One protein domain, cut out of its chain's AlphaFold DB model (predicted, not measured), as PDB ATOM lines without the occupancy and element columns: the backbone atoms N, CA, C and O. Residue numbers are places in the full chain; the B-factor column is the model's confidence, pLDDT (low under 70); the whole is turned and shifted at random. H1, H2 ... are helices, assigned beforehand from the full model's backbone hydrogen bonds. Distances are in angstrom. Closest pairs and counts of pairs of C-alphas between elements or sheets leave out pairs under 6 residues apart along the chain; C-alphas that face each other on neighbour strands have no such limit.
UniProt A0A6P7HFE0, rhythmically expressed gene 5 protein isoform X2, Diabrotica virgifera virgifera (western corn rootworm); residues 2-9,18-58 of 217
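This is residues 2 to 9 and 18 to 58 of the 217 residues of the protein "rhythmically expressed gene 5 protein isoform X2" of Diabrotica virgifera virgifera (western corn rootworm) (UniProt A0A6P7HFE0). The longest helix, H2, makes one side of the model; the short H1 packs beside its first part, and the chain after H2 turns through H3 and folds back so that the end of H4 meets H2 crosswise. H3 sits at the far end, beyond the end of H2. The printed part has 49 residues and is all helix, with four named helices in the order H1, H2, H3, H4 and no named strand. It is compact, with a radius of gyration of the C-alphas of 10.6 A and spans of 28 by 23 by 14 A.

H1, residues 2 to 9, touches H2, residues 18 to 32, at residues 19 to 23 of H2 alone; the closest C-alphas, of Val 6 and Asn 19, are 6.2 A apart. They run opposite ways at a shallow tilt of 33 degrees, only just short of steep. H4, residues 48 to 56, touches residues 25 to 30 of H2 alone, about perpendicular at 85 degrees, closest at the C-alphas of Gly 26 and Met 56, 5.1 A. H3, residues 35 to 40, and H4 are close but not clearly touching: the closest C-alphas, of Ser 40 and Ile 51, are 7.9 A apart. H1 and H3 are apart. Every O i to N i+4 pair is within hydrogen-bond range in H1, H2 and H4; in H3 it is 1 of 2.

H1 begins at C-alpha 2 (60.342, -12.383, 131.515) and is 10.8 A long. H2 is 21.4 A, H3 9.0 A and H4 11.9 A, ending at C-alpha 56 (63.628, -20.178, 129.808).

The C-alphas farthest apart, of Cys 18 and Glu 36, are 29.1 A apart. Residues 10 to 17 are not printed; C-alphas 9 and 18 are 8.6 A apart across this cut. The link H2 to H3 is tight and H3 to H4 short. No printed residue is under 70 in pLDDT.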
ATOM      1  N   PHE A   2      60.942 -11.045 131.371       89.50
ATOM      2  CA  PHE A   2      60.342 -12.383 131.515       89.50
ATOM      3  C   PHE A   2      59.137 -12.383 132.474       89.50
ATOM      4  O   PHE A   2      58.054 -12.823 132.114       89.50
ATOM      5  N   ALA A   3      59.275 -11.773 133.657       90.81
ATOM      6  CA  ALA A   3      58.179 -11.688 134.629       90.81
ATOM      7  C   ALA A   3      56.915 -11.004 134.073       90.81
ATOM      8  O   ALA A   3      55.811 -11.480 134.299       90.81
ATOM      9  N   THR A   4      57.082  -9.955 133.265       90.06
ATOM     10  CA  THR A   4      55.967  -9.250 132.609       90.06
ATOM     11  C   THR A   4      55.299 -10.085 131.515       90.06
ATOM     12  O   THR A   4      54.129  -9.888 131.214       90.06
ATOM     13  N   GLN A   5      56.030 -11.006 130.877       89.62
ATOM     14  CA  GLN A   5      55.452 -11.952 129.917       89.62
ATOM     15  C   GLN A   5      54.671 -13.058 130.631       89.62
ATOM     16  O   GLN A   5      53.573 -13.402 130.200       89.62
ATOM     17  N   VAL A   6      55.217 -13.570 131.740       91.50
ATOM     18  CA  VAL A   6      54.528 -14.531 132.611       91.50
ATOM     19  C   VAL A   6      53.213 -13.939 133.107       91.50
ATOM     20  O   VAL A   6      52.182 -14.580 132.963       91.50
ATOM     21  N   GLU A   7      53.229 -12.698 133.596       90.25
ATOM     22  CA  GLU A   7      52.033 -11.998 134.068       90.25
ATOM     23  C   GLU A   7      50.949 -11.915 132.985       90.25
ATOM     24  O   GLU A   7      49.838 -12.378 133.210       90.25
ATOM     25  N   LYS A   8      51.288 -11.481 131.762       89.44
ATOM     26  CA  LYS A   8      50.344 -11.435 130.623       89.44
ATOM     27  C   LYS A   8      49.754 -12.802 130.255       89.44
ATOM     28  O   LYS A   8      48.589 -12.916 129.869       89.44
ATOM     29  N   ILE A   9      50.550 -13.866 130.349       88.50
ATOM     30  CA  ILE A   9      50.070 -15.230 130.082       88.50
ATOM     31  C   ILE A   9      49.180 -15.720 131.221       88.50
ATOM     32  O   ILE A   9      48.172 -16.378 130.982       88.50
ATOM     33  N   CYS A  18      49.889 -19.670 138.803       88.62
ATOM     34  CA  CYS A  18      50.608 -19.601 137.524       88.62
ATOM     35  C   CYS A  18      51.919 -18.806 137.607       88.62
ATOM     36  O   CYS A  18      52.995 -19.343 137.341       88.62
ATOM     37  N   ASN A  19      51.848 -17.558 138.085       90.00
ATOM     38  CA  ASN A  19      53.009 -16.673 138.187       90.00
ATOM     39  C   ASN A  19      54.142 -17.300 139.008       90.00
ATOM     40  O   ASN A  19      55.299 -17.284 138.598       90.00
ATOM     41  N   ARG A  20      53.819 -17.884 140.165       91.38
ATOM     42  CA  ARG A  20      54.824 -18.427 141.085       91.38
ATOM     43  C   ARG A  20      55.528 -19.649 140.499       91.38
ATOM     44  O   ARG A  20      56.749 -19.742 140.605       91.38
ATOM     45  N   GLU A  21      54.776 -20.563 139.895       91.12
ATOM     46  CA  GLU A  21      55.336 -21.793 139.325       91.12
ATOM     47  C   GLU A  21      56.169 -21.503 138.069       91.12
ATOM     48  O   GLU A  21      57.292 -21.997 137.963       91.12
ATOM     49  N   LEU A  22      55.694 -20.628 137.172       90.50
ATOM     50  CA  LEU A  22      56.448 -20.244 135.971       90.50
ATOM     51  C   LEU A  22      57.731 -19.481 136.320       90.50
ATOM     52  O   LEU A  22      58.787 -19.759 135.752       90.50
ATOM     53  N   LEU A  23      57.677 -18.556 137.283       92.56
ATOM     54  CA  LEU A  23      58.868 -17.828 137.728       92.56
ATOM     55  C   LEU A  23      59.881 -18.758 138.402       92.56
ATOM     56  O   LEU A  23      61.080 -18.660 138.143       92.56
ATOM     57  N   LYS A  24      59.414 -19.696 139.232       93.56
ATOM     58  CA  LYS A  24      60.276 -20.701 139.863       93.56
ATOM     59  C   LYS A  24      60.925 -21.614 138.823       93.56
ATOM     60  O   LYS A  24      62.114 -21.912 138.944       93.56
ATOM     61  N   TYR A  25      60.170 -22.031 137.807       93.00
ATOM     62  CA  TYR A  25      60.678 -22.819 136.689       93.00
ATOM     63  C   TYR A  25      61.753 -22.056 135.907       93.00
ATOM     64  O   TYR A  25      62.868 -22.557 135.771       93.00
ATOM     65  N   GLY A  26      61.463 -20.820 135.486       91.88
ATOM     66  CA  GLY A  26      62.408 -19.975 134.751       91.88
ATOM     67  C   GLY A  26      63.708 -19.735 135.525       91.88
ATOM     68  O   GLY A  26      64.793 -19.903 134.975       91.88
ATOM     69  N   LEU A  27      63.626 -19.456 136.831       92.00
ATOM     70  CA  LEU A  27      64.807 -19.292 137.691       92.00
ATOM     71  C   LEU A  27      65.627 -20.579 137.830       92.00
ATOM     72  O   LEU A  27      66.858 -20.542 137.791       92.00
ATOM     73  N   ASN A  28      64.965 -21.728 137.993       93.69
ATOM     74  CA  ASN A  28      65.656 -23.014 138.053       93.69
ATOM     75  C   ASN A  28      66.349 -23.337 136.725       93.69
ATOM     76  O   ASN A  28      67.478 -23.822 136.723       93.69
ATOM     77  N   LYS A  29      65.693 -23.018 135.606       92.81
ATOM     78  CA  LYS A  29      66.239 -23.197 134.267       92.81
ATOM     79  C   LYS A  29      67.483 -22.333 134.076       92.81
ATOM     80  O   LYS A  29      68.527 -22.888 133.758       92.81
ATOM     81  N   LEU A  30      67.411 -21.037 134.386       90.56
ATOM     82  CA  LEU A  30      68.551 -20.112 134.303       90.56
ATOM     83  C   LEU A  30      69.761 -20.576 135.102       90.56
ATOM     84  O   LEU A  30      70.879 -20.512 134.611       90.56
ATOM     85  N   LYS A  31      69.539 -21.091 136.315       92.31
ATOM     86  CA  LYS A  31      70.624 -21.609 137.155       92.31
ATOM     87  C   LYS A  31      71.375 -22.778 136.505       92.31
ATOM     88  O   LYS A  31      72.555 -22.965 136.775       92.31
ATOM     89  N   ASN A  32      70.682 -23.577 135.701       92.62
ATOM     90  CA  ASN A  32      71.233 -24.768 135.066       92.62
ATOM     91  C   ASN A  32      71.694 -24.514 133.619       92.62
ATOM     92  O   ASN A  32      72.159 -25.451 132.971       92.62
ATOM     93  N   LEU A  33      71.532 -23.293 133.092       90.44
ATOM     94  CA  LEU A  33      71.979 -22.945 131.745       90.44
ATOM     95  C   LEU A  33      73.487 -22.626 131.733       90.44
ATOM     96  O   LEU A  33      73.972 -21.957 132.645       90.44
ATOM     97  N   PRO A  34      74.229 -23.080 130.708       92.00
ATOM     98  CA  PRO A  34      75.627 -22.700 130.519       92.00
ATOM     99  C   PRO A  34      75.759 -21.241 130.048       92.00
ATOM    100  O   PRO A  34      74.863 -20.700 129.399       92.00
ATOM    101  N   GLU A  35      76.907 -20.630 130.345       87.06
ATOM    102  CA  GLU A  35      77.208 -19.208 130.101       87.06
ATOM    103  C   GLU A  35      77.146 -18.812 128.615       87.06
ATOM    104  O   GLU A  35      76.646 -17.745 128.288       87.06
ATOM    105  N   GLU A  36      77.506 -19.716 127.701       88.12
ATOM    106  CA  GLU A  36      77.418 -19.493 126.247       88.12
ATOM    107  C   GLU A  36      75.999 -19.128 125.776       88.12
ATOM    108  O   GLU A  36      75.807 -18.292 124.896       88.12
ATOM    109  N   TYR A  37      74.974 -19.721 126.394       87.25
ATOM    110  CA  TYR A  37      73.589 -19.386 126.076       87.25
ATOM    111  C   TYR A  37      73.128 -18.112 126.793       87.25
ATOM    112  O   TYR A  37      72.181 -17.480 126.331       87.25
ATOM    113  N   LEU A  38      73.774 -17.714 127.892       86.31
ATOM    114  CA  LEU A  38      73.455 -16.482 128.617       86.31
ATOM    115  C   LEU A  38      73.773 -15.243 127.774       86.31
ATOM    116  O   LEU A  38      72.945 -14.336 127.710       86.31
ATOM    117  N   ASP A  39      74.889 -15.270 127.046       85.81
ATOM    118  CA  ASP A  39      75.291 -14.202 126.122       85.81
ATOM    119  C   ASP A  39      74.312 -14.041 124.950       85.81
ATOM    120  O   ASP A  39      74.031 -12.933 124.488       85.81
ATOM    121  N   SER A  40      73.727 -15.150 124.485       84.62
ATOM    122  CA  SER A  40      72.700 -15.125 123.435       84.62
ATOM    123  C   SER A  40      71.353 -14.561 123.908       84.62
ATOM    124  O   SER A  40      70.504 -14.206 123.094       84.62
ATOM    125  N   MET A  41      71.142 -14.489 125.226       82.88
ATOM    126  CA  MET A  41      69.893 -14.063 125.865       82.88
ATOM    127  C   MET A  41      69.950 -12.620 126.382       82.88
ATOM    128  O   MET A  41      69.232 -12.271 127.323       82.88
ATOM    129  N   ASP A  42      70.782 -11.773 125.783       86.88
ATOM    130  CA  ASP A  42      70.846 -10.362 126.145       86.88
ATOM    131  C   ASP A  42      69.487  -9.664 125.878       86.88
ATOM    132  O   ASP A  42      69.010  -9.635 124.733       86.88
ATOM    133  N   PRO A  43      68.841  -9.072 126.907       87.56
ATOM    134  CA  PRO A  43      67.573  -8.360 126.764       87.56
ATOM    135  C   PRO A  43      67.583  -7.221 125.736       87.56
ATOM    136  O   PRO A  43      66.508  -6.834 125.271       87.56
ATOM    137  N   TYR A  44      68.756  -6.675 125.407       86.69
ATOM    138  CA  TYR A  44      68.908  -5.546 124.491       86.69
ATOM    139  C   TYR A  44      69.090  -5.957 123.024       86.69
ATOM    140  O   TYR A  44      69.019  -5.107 122.135       86.69
ATOM    141  N   GLN A  45      69.259  -7.249 122.732       86.44
ATOM    142  CA  GLN A  45      69.335  -7.739 121.357       86.44
ATOM    143  C   GLN A  45      67.967  -7.725 120.659       86.44
ATOM    144  O   GLN A  45      66.898  -7.793 121.278       86.44
ATOM    145  N   ARG A  46      67.980  -7.673 119.320       85.88
ATOM    146  CA  ARG A  46      66.758  -7.736 118.506       85.88
ATOM    147  C   ARG A  46      66.041  -9.062 118.749       85.88
ATOM    148  O   ARG A  46      66.570 -10.125 118.448       85.88
ATOM    149  N   GLY A  47      64.814  -8.994 119.259       85.06
ATOM    150  CA  GLY A  47      64.069 -10.200 119.630       85.06
ATOM    151  C   GLY A  47      64.576 -10.868 120.914       85.06
ATOM    152  O   GLY A  47      64.169 -11.997 121.192       85.06
ATOM    153  N   GLY A  48      65.388 -10.181 121.726       86.94
ATOM    154  CA  GLY A  48      65.891 -10.688 123.005       86.94
ATOM    155  C   GLY A  48      64.768 -11.180 123.919       86.94
ATOM    156  O   GLY A  48      64.876 -12.241 124.517       86.94
ATOM    157  N   SER A  49      63.611 -10.508 123.925       87.94
ATOM    158  CA  SER A  49      62.434 -10.932 124.700       87.94
ATOM    159  C   SER A  49      61.837 -12.276 124.287       87.94
ATOM    160  O   SER A  49      61.357 -13.010 125.148       87.94
ATOM    161  N   SER A  50      61.839 -12.598 122.993       88.56
ATOM    162  CA  SER A  50      61.397 -13.902 122.491       88.56
ATOM    163  C   SER A  50      62.458 -14.975 122.704       88.56
ATOM    164  O   SER A  50      62.108 -16.093 123.053       88.56
ATOM    165  N   ILE A  51      63.740 -14.628 122.563       89.50
ATOM    166  CA  ILE A  51      64.852 -15.563 122.778       89.50
ATOM    167  C   ILE A  51      64.896 -15.983 124.248       89.50
ATOM    168  O   ILE A  51      64.879 -17.171 124.545       89.50
ATOM    169  N   VAL A  52      64.856 -15.009 125.162       91.56
ATOM    170  CA  VAL A  52      64.779 -15.220 126.613       91.56
ATOM    171  C   VAL A  52      63.585 -16.097 126.989       91.56
ATOM    172  O   VAL A  52      63.698 -16.970 127.847       91.56
ATOM    173  N   TRP A  53      62.428 -15.876 126.365       91.12
ATOM    174  CA  TRP A  53      61.254 -16.700 126.619       91.12
ATOM    175  C   TRP A  53      61.446 -18.140 126.133       91.12
ATOM    176  O   TRP A  53      61.234 -19.075 126.905       91.12
ATOM    177  N   ASP A  54      61.873 -18.318 124.882       90.19
ATOM    178  CA  ASP A  54      62.044 -19.624 124.242       90.19
ATOM    179  C   ASP A  54      63.033 -20.507 125.017       90.19
ATOM    180  O   ASP A  54      62.798 -21.702 125.204       90.19
ATOM    181  N   THR A  55      64.120 -19.922 125.517       90.81
ATOM    182  CA  THR A  55      65.151 -20.624 126.291       90.81
ATOM    183  C   THR A  55      64.705 -20.938 127.720       90.81
ATOM    184  O   THR A  55      64.878 -22.074 128.178       90.81
ATOM    185  N   MET A  56      64.104 -19.977 128.432       90.00
ATOM    186  CA  MET A  56      63.628 -20.178 129.808       90.00
ATOM    187  C   MET A  56      62.446 -21.146 129.859       90.00
ATOM    188  O   MET A  56      62.352 -21.946 130.787       90.00
ATOM    189  N   MET A  57      61.569 -21.112 128.854       90.31
ATOM    190  CA  MET A  57      60.388 -21.970 128.754       90.31
ATOM    191  C   MET A  57      60.633 -23.235 127.926       90.31
ATOM    192  O   MET A  57      59.700 -24.011 127.720       90.31
ATOM    193  N   ALA A  58      61.869 -23.497 127.487       88.31
ATOM    194  CA  ALA A  58      62.217 -24.689 126.720       88.31
ATOM    195  C   ALA A  58      61.757 -25.969 127.443       88.31
ATOM    196  O   ALA A  58      62.172 -26.236 128.574       88.31
TER     197      ALA A  58